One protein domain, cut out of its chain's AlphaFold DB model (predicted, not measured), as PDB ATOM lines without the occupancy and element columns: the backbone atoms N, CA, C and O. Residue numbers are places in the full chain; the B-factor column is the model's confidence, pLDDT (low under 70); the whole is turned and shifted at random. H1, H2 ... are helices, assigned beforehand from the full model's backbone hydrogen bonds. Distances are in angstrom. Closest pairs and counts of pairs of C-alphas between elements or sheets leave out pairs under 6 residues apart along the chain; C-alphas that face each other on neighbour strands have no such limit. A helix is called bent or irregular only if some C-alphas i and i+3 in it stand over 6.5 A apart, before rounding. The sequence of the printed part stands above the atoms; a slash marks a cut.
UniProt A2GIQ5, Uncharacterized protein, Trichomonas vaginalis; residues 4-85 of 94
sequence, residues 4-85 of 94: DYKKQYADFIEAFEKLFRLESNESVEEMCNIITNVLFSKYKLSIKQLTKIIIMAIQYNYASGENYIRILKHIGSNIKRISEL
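This is residues 4 to 85 of the 94 residues of an uncharacterized protein of Trichomonas vaginalis (UniProt A2GIQ5). The longest helix, H3, forms one helical hairpin with H2, which packs crosswise on a second, H4 and H5; short H1 and H6 lie towards opposite ends. The printed part has 82 residues with six named helices, H1 to H6 in order, all helix. It is compact, radius of gyration of the C-alphas 12.4 A, yet elongated, spanning 42 by 25 by 20 A.

H3, residues 28 to 42, touches H2, residues 10 to 20, in a hairpin, closest C-alphas Ile 34 and Ala 15, 6.3 A. With residues 28 to 32 alone H3 touches H5, residues 62 to 74, at a steep tilt of 58 degrees, closest C-alphas Cys 32 and Ile 71, 6.1 A. H4, residues 47 to 60, touches H5 in a hairpin at a shallow tilt of 14 degrees, closest C-alphas Ile 58 and Gly 65, 5.8 A. Every O i to N i+4 pair is within hydrogen-bond range in H2 and H4.

H3 runs 19.8 A from C-alpha 28 at (41.839, -36.170, 10.535). H5 is irregular, C-alphas 63 and 66 being 8.1 A apart.

The printed part has no cut; residues 4 to 6 and 79 to 85 are under pLDDT 70.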
ATOM      1  N   ASP A   4      33.099 -10.342  -5.695       67.12
ATOM      2  CA  ASP A   4      31.986 -11.160  -5.222       67.12
ATOM      3  C   ASP A   4      32.114 -12.627  -5.631       67.12
ATOM      4  O   ASP A   4      31.735 -13.510  -4.863       67.12
ATOM      5  N   TYR A   5      32.757 -12.907  -6.769       63.53
ATOM      6  CA  TYR A   5      33.018 -14.286  -7.192       63.53
ATOM      7  C   TYR A   5      33.913 -15.029  -6.195       63.53
ATOM      8  O   TYR A   5      33.674 -16.195  -5.893       63.53
ATOM      9  N   LYS A   6      34.918 -14.353  -5.621       67.25
ATOM     10  CA  LYS A   6      35.807 -14.967  -4.623       67.25
ATOM     11  C   LYS A   6      35.067 -15.338  -3.337       67.25
ATOM     12  O   LYS A   6      35.381 -16.364  -2.746       67.25
ATOM     13  N   LYS A   7      34.064 -14.553  -2.926       78.62
ATOM     14  CA  LYS A   7      33.272 -14.843  -1.718       78.62
ATOM     15  C   LYS A   7      32.438 -16.115  -1.861       78.62
ATOM     16  O   LYS A   7      32.311 -16.860  -0.897       78.62
ATOM     17  N   GLN A   8      31.902 -16.389  -3.052       85.44
ATOM     18  CA  GLN A   8      31.042 -17.556  -3.278       85.44
ATOM     19  C   GLN A   8      31.788 -18.899  -3.167       85.44
ATOM     20  O   GLN A   8      31.174 -19.905  -2.811       85.44
ATOM     21  N   TYR A   9      33.090 -18.913  -3.464       90.75
ATOM     22  CA  TYR A   9      33.939 -20.112  -3.453       90.75
ATOM     23  C   TYR A   9      34.986 -20.105  -2.334       90.75
ATOM     24  O   TYR A   9      35.924 -20.897  -2.376       90.75
ATOM     25  N   ALA A  10      34.851 -19.212  -1.352       93.44
ATOM     26  CA  ALA A  10      35.832 -19.066  -0.284       93.44
ATOM     27  C   ALA A  10      36.026 -20.374   0.499       93.44
ATOM     28  O   ALA A  10      37.157 -20.788   0.719       93.44
ATOM     29  N   ASP A  11      34.936 -21.068   0.826       94.94
ATOM     30  CA  ASP A  11      34.982 -22.342   1.547       94.94
ATOM     31  C   ASP A  11      35.541 -23.489   0.699       94.94
ATOM     32  O   ASP A  11      36.246 -24.349   1.217       94.94
ATOM     33  N   PHE A  12      35.277 -23.494  -0.611       94.88
ATOM     34  CA  PHE A  12      35.919 -24.426  -1.535       94.88
ATOM     35  C   PHE A  12      37.434 -24.250  -1.508       94.88
ATOM     36  O   PHE A  12      38.152 -25.224  -1.316       94.88
ATOM     37  N   ILE A  13      37.912 -23.012  -1.667       94.44
ATOM     38  CA  ILE A  13      39.345 -22.691  -1.665       94.44
ATOM     39  C   ILE A  13      39.967 -23.073  -0.319       94.44
ATOM     40  O   ILE A  13      40.955 -23.803  -0.304       94.44
ATOM     41  N   GLU A  14      39.348 -22.670   0.793       94.88
ATOM     42  CA  GLU A  14      39.815 -22.996   2.145       94.88
ATOM     43  C   GLU A  14      39.897 -24.514   2.370       94.88
ATOM     44  O   GLU A  14      40.870 -25.009   2.937       94.88
ATOM     45  N   ALA A  15      38.920 -25.282   1.873       95.94
ATOM     46  CA  ALA A  15      38.936 -26.738   1.972       95.94
ATOM     47  C   ALA A  15      40.138 -27.364   1.247       95.94
ATOM     48  O   ALA A  15      40.726 -28.315   1.762       95.94
ATOM     49  N   PHE A  16      40.532 -26.841   0.079       95.31
ATOM     50  CA  PHE A  16      41.745 -27.304  -0.603       95.31
ATOM     51  C   PHE A  16      43.018 -26.845   0.100       95.31
ATOM     52  O   PHE A  16      43.953 -27.632   0.211       95.31
ATOM     53  N   GLU A  17      43.071 -25.607   0.587       94.25
ATOM     54  CA  GLU A  17      44.239 -25.113   1.320       94.25
ATOM     55  C   GLU A  17      44.521 -25.977   2.552       94.25
ATOM     56  O   GLU A  17      45.653 -26.433   2.719       94.25
ATOM     57  N   LYS A  18      43.485 -26.282   3.346       94.00
ATOM     58  CA  LYS A  18      43.585 -27.197   4.491       94.00
ATOM     59  C   LYS A  18      43.973 -28.607   4.066       94.00
ATOM     60  O   LYS A  18      44.872 -29.192   4.656       94.00
ATOM     61  N   LEU A  19      43.368 -29.134   2.997       95.31
ATOM     62  CA  LEU A  19      43.695 -30.476   2.520       95.31
ATOM     63  C   LEU A  19      45.170 -30.609   2.131       95.31
ATOM     64  O   LEU A  19      45.784 -31.605   2.479       95.31
ATOM     65  N   PHE A  20      45.743 -29.645   1.410       93.94
ATOM     66  CA  PHE A  20      47.133 -29.735   0.947       93.94
ATOM     67  C   PHE A  20      48.156 -29.405   2.037       93.94
ATOM     68  O   PHE A  20      49.298 -29.861   1.968       93.94
ATOM     69  N   ARG A  21      47.758 -28.627   3.046       92.38
ATOM     70  CA  ARG A  21      48.613 -28.224   4.169       92.38
ATOM     71  C   ARG A  21      48.387 -29.042   5.436       92.38
ATOM     72  O   ARG A  21      48.927 -28.662   6.463       92.38
ATOM     73  N   LEU A  22      47.647 -30.147   5.339       91.94
ATOM     74  CA  LEU A  22      47.323 -31.009   6.469       91.94
ATOM     75  C   LEU A  22      48.586 -31.358   7.258       91.94
ATOM     76  O   LEU A  22      49.500 -32.005   6.724       91.94
ATOM     77  N   GLU A  23      48.637 -30.943   8.516       87.50
ATOM     78  CA  GLU A  23      49.745 -31.283   9.397       87.50
ATOM     79  C   GLU A  23      49.606 -32.731   9.891       87.50
ATOM     80  O   GLU A  23      48.521 -33.323   9.931       87.50
ATOM     81  N   SER A  24      50.722 -33.360  10.252       77.38
ATOM     82  CA  SER A  24      50.719 -34.762  10.685       77.38
ATOM     83  C   SER A  24      50.029 -34.964  12.042       77.38
ATOM     84  O   SER A  24      49.511 -36.046  12.315       77.38
ATOM     85  N   ASN A  25      49.980 -33.918  12.867       79.62
ATOM     86  CA  ASN A  25      49.343 -33.847  14.185       79.62
ATOM     87  C   ASN A  25      47.905 -33.289  14.154       79.62
ATOM     88  O   ASN A  25      47.234 -33.317  15.187       79.62
ATOM     89  N   GLU A  26      47.430 -32.777  13.015       76.88
ATOM     90  CA  GLU A  26      46.072 -32.249  12.884       76.88
ATOM     91  C   GLU A  26      45.016 -33.360  12.951       76.88
ATOM     92  O   GLU A  26      45.235 -34.515  12.568       76.88
ATOM     93  N   SER A  27      43.825 -32.999  13.435       80.12
ATOM     94  CA  SER A  27      42.712 -33.938  13.519       80.12
ATOM     95  C   SER A  27      42.214 -34.317  12.126       80.12
ATOM     96  O   SER A  27      41.618 -33.517  11.404       80.12
ATOM     97  N   VAL A  28      42.378 -35.594  11.777       90.25
ATOM     98  CA  VAL A  28      41.839 -36.170  10.535       90.25
ATOM     99  C   VAL A  28      40.315 -36.027  10.461       90.25
ATOM    100  O   VAL A  28      39.766 -35.863   9.373       90.25
ATOM    101  N   GLU A  29      39.620 -36.058  11.601       91.94
ATOM    102  CA  GLU A  29      38.159 -35.932  11.662       91.94
ATOM    103  C   GLU A  29      37.679 -34.566  11.171       91.94
ATOM    104  O   GLU A  29      36.678 -34.481  10.458       91.94
ATOM    105  N   GLU A  30      38.413 -33.499  11.495       91.44
ATOM    106  CA  GLU A  30      38.089 -32.155  11.023       91.44
ATOM    107  C   GLU A  30      38.193 -32.078   9.498       91.44
ATOM    108  O   GLU A  30      37.258 -31.631   8.825       91.44
ATOM    109  N   MET A  31      39.279 -32.611   8.933       94.81
ATOM    110  CA  MET A  31      39.462 -32.653   7.484       94.81
ATOM    111  C   MET A  31      38.391 -33.515   6.797       94.81
ATOM    112  O   MET A  31      37.840 -33.126   5.764       94.81
ATOM    113  N   CYS A  32      38.024 -34.656   7.388       95.00
ATOM    114  CA  CYS A  32      36.924 -35.494   6.909       95.00
ATOM    115  C   CYS A  32      35.586 -34.739   6.893       95.00
ATOM    116  O   CYS A  32      34.864 -34.802   5.896       95.00
ATOM    117  N   ASN A  33      35.276 -33.975   7.943       95.06
ATOM    118  CA  ASN A  33      34.066 -33.156   8.014       95.06
ATOM    119  C   ASN A  33      34.046 -32.067   6.934       95.06
ATOM    120  O   ASN A  33      33.022 -31.869   6.275       95.06
ATOM    121  N   ILE A  34      35.177 -31.395   6.700       95.31
ATOM    122  CA  ILE A  34      35.315 -30.395   5.632       95.31
ATOM    123  C   ILE A  34      35.075 -31.038   4.261       95.31
ATOM    124  O   ILE A  34      34.300 -30.513   3.459       95.31
ATOM    125  N   ILE A  35      35.673 -32.201   3.993       95.12
ATOM    126  CA  ILE A  35      35.485 -32.912   2.721       95.12
ATOM    127  C   ILE A  35      34.020 -33.310   2.529       95.12
ATOM    128  O   ILE A  35      33.456 -33.071   1.460       95.12
ATOM    129  N   THR A  36      33.384 -33.887   3.550       95.12
ATOM    130  CA  THR A  36      31.984 -34.318   3.475       95.12
ATOM    131  C   THR A  36      31.036 -33.137   3.266       95.12
ATOM    132  O   THR A  36      30.156 -33.201   2.404       95.12
ATOM    133  N   ASN A  37      31.202 -32.046   4.013       96.75
ATOM    134  CA  ASN A  37      30.253 -30.934   3.995       96.75
ATOM    135  C   ASN A  37      30.483 -29.992   2.809       96.75
ATOM    136  O   ASN A  37      29.538 -29.635   2.102       96.75
ATOM    137  N   VAL A  38      31.736 -29.622   2.549       96.81
ATOM    138  CA  VAL A  38      32.072 -28.653   1.505       96.81
ATOM    139  C   VAL A  38      32.208 -29.367   0.166       96.81
ATOM    140  O   VAL A  38      31.390 -29.186  -0.735       96.81
ATOM    141  N   LEU A  39      33.219 -30.221   0.026       96.62
ATOM    142  CA  LEU A  39      33.604 -30.751  -1.281       96.62
ATOM    143  C   LEU A  39      32.565 -31.736  -1.839       96.62
ATOM    144  O   LEU A  39      32.178 -31.636  -3.004       96.62
ATOM    145  N   PHE A  40      32.073 -32.650  -1.004       94.31
ATOM    146  CA  PHE A  40      31.075 -33.639  -1.402       94.31
ATOM    147  C   PHE A  40      29.651 -33.070  -1.377       94.31
ATOM    148  O   PHE A  40      28.957 -33.107  -2.391       94.31
ATOM    149  N   SER A  41      29.186 -32.516  -0.254       95.44
ATOM    150  CA  SER A  41      27.770 -32.145  -0.119       95.44
ATOM    151  C   SER A  41      27.408 -30.840  -0.821       95.44
ATOM    152  O   SER A  41      26.387 -30.811  -1.511       95.44
ATOM    153  N   LYS A  42      28.213 -29.777  -0.691       96.44
ATOM    154  CA  LYS A  42      27.939 -28.480  -1.331       96.44
ATOM    155  C   LYS A  42      28.354 -28.470  -2.802       96.44
ATOM    156  O   LYS A  42      27.542 -28.140  -3.661       96.44
ATOM    157  N   TYR A  43      29.591 -28.871  -3.095       96.19
ATOM    158  CA  TYR A  43      30.164 -28.800  -4.447       96.19
ATOM    159  C   TYR A  43      29.999 -30.072  -5.285       96.19
ATOM    160  O   TYR A  43      30.358 -30.071  -6.461       96.19
ATOM    161  N   LYS A  44      29.413 -31.135  -4.718       96.38
ATOM    162  CA  LYS A  44      29.051 -32.372  -5.435       96.38
ATOM    163  C   LYS A  44      30.229 -33.043  -6.147       96.38
ATOM    164  O   LYS A  44      30.040 -33.700  -7.171       96.38
ATOM    165  N   LEU A  45      31.443 -32.915  -5.606       96.56
ATOM    166  CA  LEU A  45      32.593 -33.653  -6.120       96.56
ATOM    167  C   LEU A  45      32.356 -35.154  -5.955       96.56
ATOM    168  O   LEU A  45      32.023 -35.646  -4.876       96.56
ATOM    169  N   SER A  46      32.555 -35.897  -7.038       95.38
ATOM    170  CA  SER A  46      32.472 -37.356  -7.010       95.38
ATOM    171  C   SER A  46      33.608 -37.956  -6.178       95.38
ATOM    172  O   SER A  46      34.714 -37.412  -6.125       95.38
ATOM    173  N   ILE A  47      33.383 -39.150  -5.621       92.81
ATOM    174  CA  ILE A  47      34.420 -39.918  -4.908       92.81
ATOM    175  C   ILE A  47      35.674 -40.083  -5.779       92.81
ATOM    176  O   ILE A  47      36.790 -39.975  -5.280       92.81
ATOM    177  N   LYS A  48      35.515 -40.271  -7.098       91.38
ATOM    178  CA  LYS A  48      36.636 -40.374  -8.047       91.38
ATOM    179  C   LYS A  48      37.451 -39.078  -8.137       91.38
ATOM    180  O   LYS A  48      38.678 -39.139  -8.154       91.38
ATOM    181  N   GLN A  49      36.792 -37.918  -8.189       94.75
ATOM    182  CA  GLN A  49      37.476 -36.620  -8.194       94.75
ATOM    183  C   GLN A  49      38.194 -36.377  -6.866       94.75
ATOM    184  O   GLN A  49      39.383 -36.072  -6.880       94.75
ATOM    185  N   LEU A  50      37.506 -36.590  -5.739       95.31
ATOM    186  CA  LEU A  50      38.087 -36.461  -4.398       95.31
ATOM    187  C   LEU A  50      39.302 -37.369  -4.223       95.31
ATOM    188  O   LEU A  50      40.349 -36.924  -3.772       95.31
ATOM    189  N   THR A  51      39.196 -38.619  -4.671       93.25
ATOM    190  CA  THR A  51      40.300 -39.579  -4.653       93.25
ATOM    191  C   THR A  51      41.513 -39.043  -5.408       93.25
ATOM    192  O   THR A  51      42.609 -39.027  -4.861       93.25
ATOM    193  N   LYS A  52      41.328 -38.549  -6.641       91.94
ATOM    194  CA  LYS A  52      42.425 -37.988  -7.445       91.94
ATOM    195  C   LYS A  52      43.077 -36.779  -6.766       91.94
ATOM    196  O   LYS A  52      44.295 -36.651  -6.792       91.94
ATOM    197  N   ILE A  53      42.270 -35.915  -6.155       94.56
ATOM    198  CA  ILE A  53      42.745 -34.742  -5.414       94.56
ATOM    199  C   ILE A  53      43.578 -35.166  -4.199       94.56
ATOM    200  O   ILE A  53      44.670 -34.646  -4.008       94.56
ATOM    201  N   ILE A  54      43.090 -36.111  -3.393       93.81
ATOM    202  CA  ILE A  54      43.784 -36.553  -2.175       93.81
ATOM    203  C   ILE A  54      45.088 -37.275  -2.525       93.81
ATOM    204  O   ILE A  54      46.099 -37.068  -1.866       93.81
ATOM    205  N   ILE A  55      45.102 -38.060  -3.605       91.00
ATOM    206  CA  ILE A  55      46.335 -38.639  -4.154       91.00
ATOM    207  C   ILE A  55      47.344 -37.542  -4.501       91.00
ATOM    208  O   ILE A  55      48.518 -37.659  -4.168       91.00
ATOM    209  N   MET A  56      46.891 -36.471  -5.150       91.81
ATOM    210  CA  MET A  56      47.754 -35.340  -5.472       91.81
ATOM    211  C   MET A  56      48.282 -34.666  -4.196       91.81
ATOM    212  O   MET A  56      49.468 -34.376  -4.117       91.81
ATOM    213  N   ALA A  57      47.446 -34.484  -3.169       92.62
ATOM    214  CA  ALA A  57      47.876 -33.935  -1.881       92.62
ATOM    215  C   ALA A  57      48.957 -34.799  -1.204       92.62
ATOM    216  O   ALA A  57      49.944 -34.254  -0.715       92.62
ATOM    217  N   ILE A  58      48.843 -36.133  -1.266       90.69
ATOM    218  CA  ILE A  58      49.879 -37.062  -0.776       90.69
ATOM    219  C   ILE A  58      51.224 -36.812  -1.473       90.69
ATOM    220  O   ILE A  58      52.257 -36.804  -0.812       90.69
ATOM    221  N   GLN A  59      51.222 -36.590  -2.791       88.25
ATOM    222  CA  GLN A  59      52.453 -36.370  -3.563       88.25
ATOM    223  C   GLN A  59      53.176 -35.075  -3.165       88.25
ATOM    224  O   GLN A  59      54.402 -35.040  -3.167       88.25
ATOM    225  N   TYR A  60      52.434 -34.026  -2.799       88.38
ATOM    226  CA  TYR A  60      53.011 -32.747  -2.366       88.38
ATOM    227  C   TYR A  60      53.293 -32.673  -0.859       88.38
ATOM    228  O   TYR A  60      54.063 -31.819  -0.428       88.38
ATOM    229  N   ASN A  61      52.686 -33.549  -0.056       89.44
ATOM    230  CA  ASN A  61      52.798 -33.553   1.401       89.44
ATOM    231  C   ASN A  61      52.872 -34.995   1.944       89.44
ATOM    232  O   ASN A  61      52.010 -35.466   2.688       89.44
ATOM    233  N   TYR A  62      53.917 -35.725   1.554       84.25
ATOM    234  CA  TYR A  62      54.077 -37.143   1.898       84.25
ATOM    235  C   TYR A  62      54.233 -37.395   3.410       84.25
ATOM    236  O   TYR A  62      53.915 -38.488   3.882       84.25
ATOM    237  N   ALA A  63      54.672 -36.391   4.181       87.62
ATOM    238  CA  ALA A  63      54.839 -36.474   5.634       87.62
ATOM    239  C   ALA A  63      53.518 -36.777   6.368       87.62
ATOM    240  O   ALA A  63      53.523 -37.470   7.385       87.62
ATOM    241  N   SER A  64      52.387 -36.334   5.813       89.06
ATOM    242  CA  SER A  64      51.038 -36.591   6.338       89.06
ATOM    243  C   SER A  64      50.350 -37.790   5.662       89.06
ATOM    244  O   SER A  64      49.125 -37.920   5.702       89.06
ATOM    245  N   GLY A  65      51.115 -38.691   5.034       87.94
ATOM    246  CA  GLY A  65      50.604 -39.821   4.247       87.94
ATOM    247  C   GLY A  65      49.578 -40.697   4.975       87.94
ATOM    248  O   GLY A  65      48.550 -41.054   4.397       87.94
ATOM    249  N   GLU A  66      49.805 -41.008   6.255       89.12
ATOM    250  CA  GLU A  66      48.863 -41.811   7.045       89.12
ATOM    251  C   GLU A  66      47.506 -41.109   7.208       89.12
ATOM    252  O   GLU A  66      46.454 -41.742   7.051       89.12
ATOM    253  N   ASN A  67      47.519 -39.795   7.442       92.56
ATOM    254  CA  ASN A  67      46.307 -38.991   7.565       92.56
ATOM    255  C   ASN A  67      45.510 -39.013   6.255       92.56
ATOM    256  O   ASN A  67      44.309 -39.286   6.268       92.56
ATOM    257  N   TYR A  68      46.171 -38.869   5.105       92.62
ATOM    258  CA  TYR A  68      45.500 -38.981   3.807       92.62
ATOM    259  C   TYR A  68      44.925 -40.375   3.528       92.62
ATOM    260  O   TYR A  68      43.831 -40.484   2.973       92.62
ATOM    261  N   ILE A  69      45.603 -41.453   3.938       90.31
ATOM    262  CA  ILE A  69      45.064 -42.818   3.809       90.31
ATOM    263  C   ILE A  69      43.775 -42.968   4.628       90.31
ATOM    264  O   ILE A  69      42.813 -43.588   4.163       90.31
ATOM    265  N   ARG A  70      43.723 -42.392   5.835       92.38
ATOM    266  CA  ARG A  70      42.508 -42.383   6.666       92.38
ATOM    267  C   ARG A  70      41.378 -41.591   5.999       92.38
ATOM    268  O   ARG A  70      40.256 -42.091   5.940       92.38
ATOM    269  N   ILE A  71      41.682 -40.436   5.406       94.38
ATOM    270  CA  ILE A  71      40.713 -39.638   4.636       94.38
ATOM    271  C   ILE A  71      40.159 -40.435   3.443       94.38
ATOM    272  O   ILE A  71      38.950 -40.461   3.215       94.38
ATOM    273  N   LEU A  72      41.017 -41.128   2.690       93.12
ATOM    274  CA  LEU A  72      40.603 -41.950   1.547       93.12
ATOM    275  C   LEU A  72      39.639 -43.071   1.950       93.12
ATOM    276  O   LEU A  72      38.669 -43.337   1.235       93.12
ATOM    277  N   LYS A  73      39.880 -43.700   3.106       92.25
ATOM    278  CA  LYS A  73      38.967 -44.696   3.682       92.25
ATOM    279  C   LYS A  73      37.624 -44.069   4.060       92.25
ATOM    280  O   LYS A  73      36.591 -44.643   3.729       92.25
ATOM    281  N   HIS A  74      37.637 -42.892   4.691       93.44
ATOM    282  CA  HIS A  74      36.423 -42.170   5.098       93.44
ATOM    283  C   HIS A  74      35.500 -41.858   3.918       93.44
ATOM    284  O   HIS A  74      34.297 -42.085   3.992       93.44
ATOM    285  N   ILE A  75      36.055 -41.411   2.788       92.38
ATOM    286  CA  ILE A  75      35.252 -41.090   1.596       92.38
ATOM    287  C   ILE A  75      34.814 -42.325   0.787       92.38
ATOM    288  O   ILE A  75      34.280 -42.179  -0.314       92.38
ATOM    289  N   GLY A  76      35.068 -43.540   1.286       89.69
ATOM    290  CA  GLY A  76      34.705 -44.790   0.616       89.69
ATOM    291  C   GLY A  76      35.521 -45.073  -0.647       89.69
ATOM    292  O   GLY A  76      35.034 -45.734  -1.567       89.69
ATOM    293  N   SER A  77      36.751 -44.557  -0.736       86.56
ATOM    294  CA  SER A  77      37.587 -44.774  -1.913       86.56
ATOM    295  C   SER A  77      38.096 -46.218  -1.970       86.56
ATOM    296  O   SER A  77      38.838 -46.673  -1.100       86.56
ATOM    297  N   ASN A  78      37.723 -46.952  -3.021       71.75
ATOM    298  CA  ASN A  78      38.195 -48.317  -3.258       71.75
ATOM    299  C   ASN A  78      39.517 -48.304  -4.038       71.75
ATOM    300  O   ASN A  78      39.572 -48.660  -5.219       71.75
ATOM    301  N   ILE A  79      40.590 -47.841  -3.400       65.56
ATOM    302  CA  ILE A  79      41.909 -47.807  -4.032       65.56
ATOM    303  C   ILE A  79      42.631 -49.120  -3.745       65.56
ATOM    304  O   ILE A  79      43.355 -49.259  -2.764       65.56
ATOM    305  N   LYS A  80      42.500 -50.088  -4.655       63.59
ATOM    306  CA  LYS A  80      43.305 -51.325  -4.634       63.59
ATOM    307  C   LYS A  80      44.811 -51.087  -4.876       63.59
ATOM    308  O   LYS A  80      45.590 -52.023  -4.773       63.59
ATOM    309  N   ARG A  81      45.212 -49.858  -5.230       58.16
ATOM    310  CA  ARG A  81      46.534 -49.481  -5.773       58.16
ATOM    311  C   ARG A  81      47.139 -48.216  -5.143       58.16
ATOM    312  O   ARG A  81      47.803 -47.450  -5.830       58.16
ATOM    313  N   ILE A  82      46.926 -47.960  -3.846       59.31
ATOM    314  CA  ILE A  82      47.592 -46.822  -3.168       59.31
ATOM    315  C   ILE A  82      49.120 -46.948  -3.312       59.31
ATOM    316  O   ILE A  82      49.806 -45.963  -3.564       59.31
ATOM    317  N   SER A  83      49.631 -48.182  -3.267       56.50
ATOM    318  CA  SER A  83      51.040 -48.525  -3.474       56.50
ATOM    319  C   SER A  83      51.613 -48.118  -4.839       56.50
ATOM    320  O   SER A  83      52.814 -47.900  -4.926       56.50
ATOM    321  N   GLU A  84      50.797 -47.976  -5.890       55.72
ATOM    322  CA  GLU A  84      51.264 -47.536  -7.220       55.72
ATOM    323  C   GLU A  84      51.294 -46.004  -7.368       55.72
ATOM    324  O   GLU A  84      51.850 -45.492  -8.334       55.72
ATOM    325  N   LEU A  85      50.683 -45.267  -6.434       58.06
ATOM    326  CA  LEU A  85      50.477 -43.815  -6.526       58.06
ATOM    327  C   LEU A  85      51.460 -42.998  -5.674       58.06
ATOM    328  O   LEU A  85      51.640 -41.809  -5.936       58.06
TER     329      LEU A  85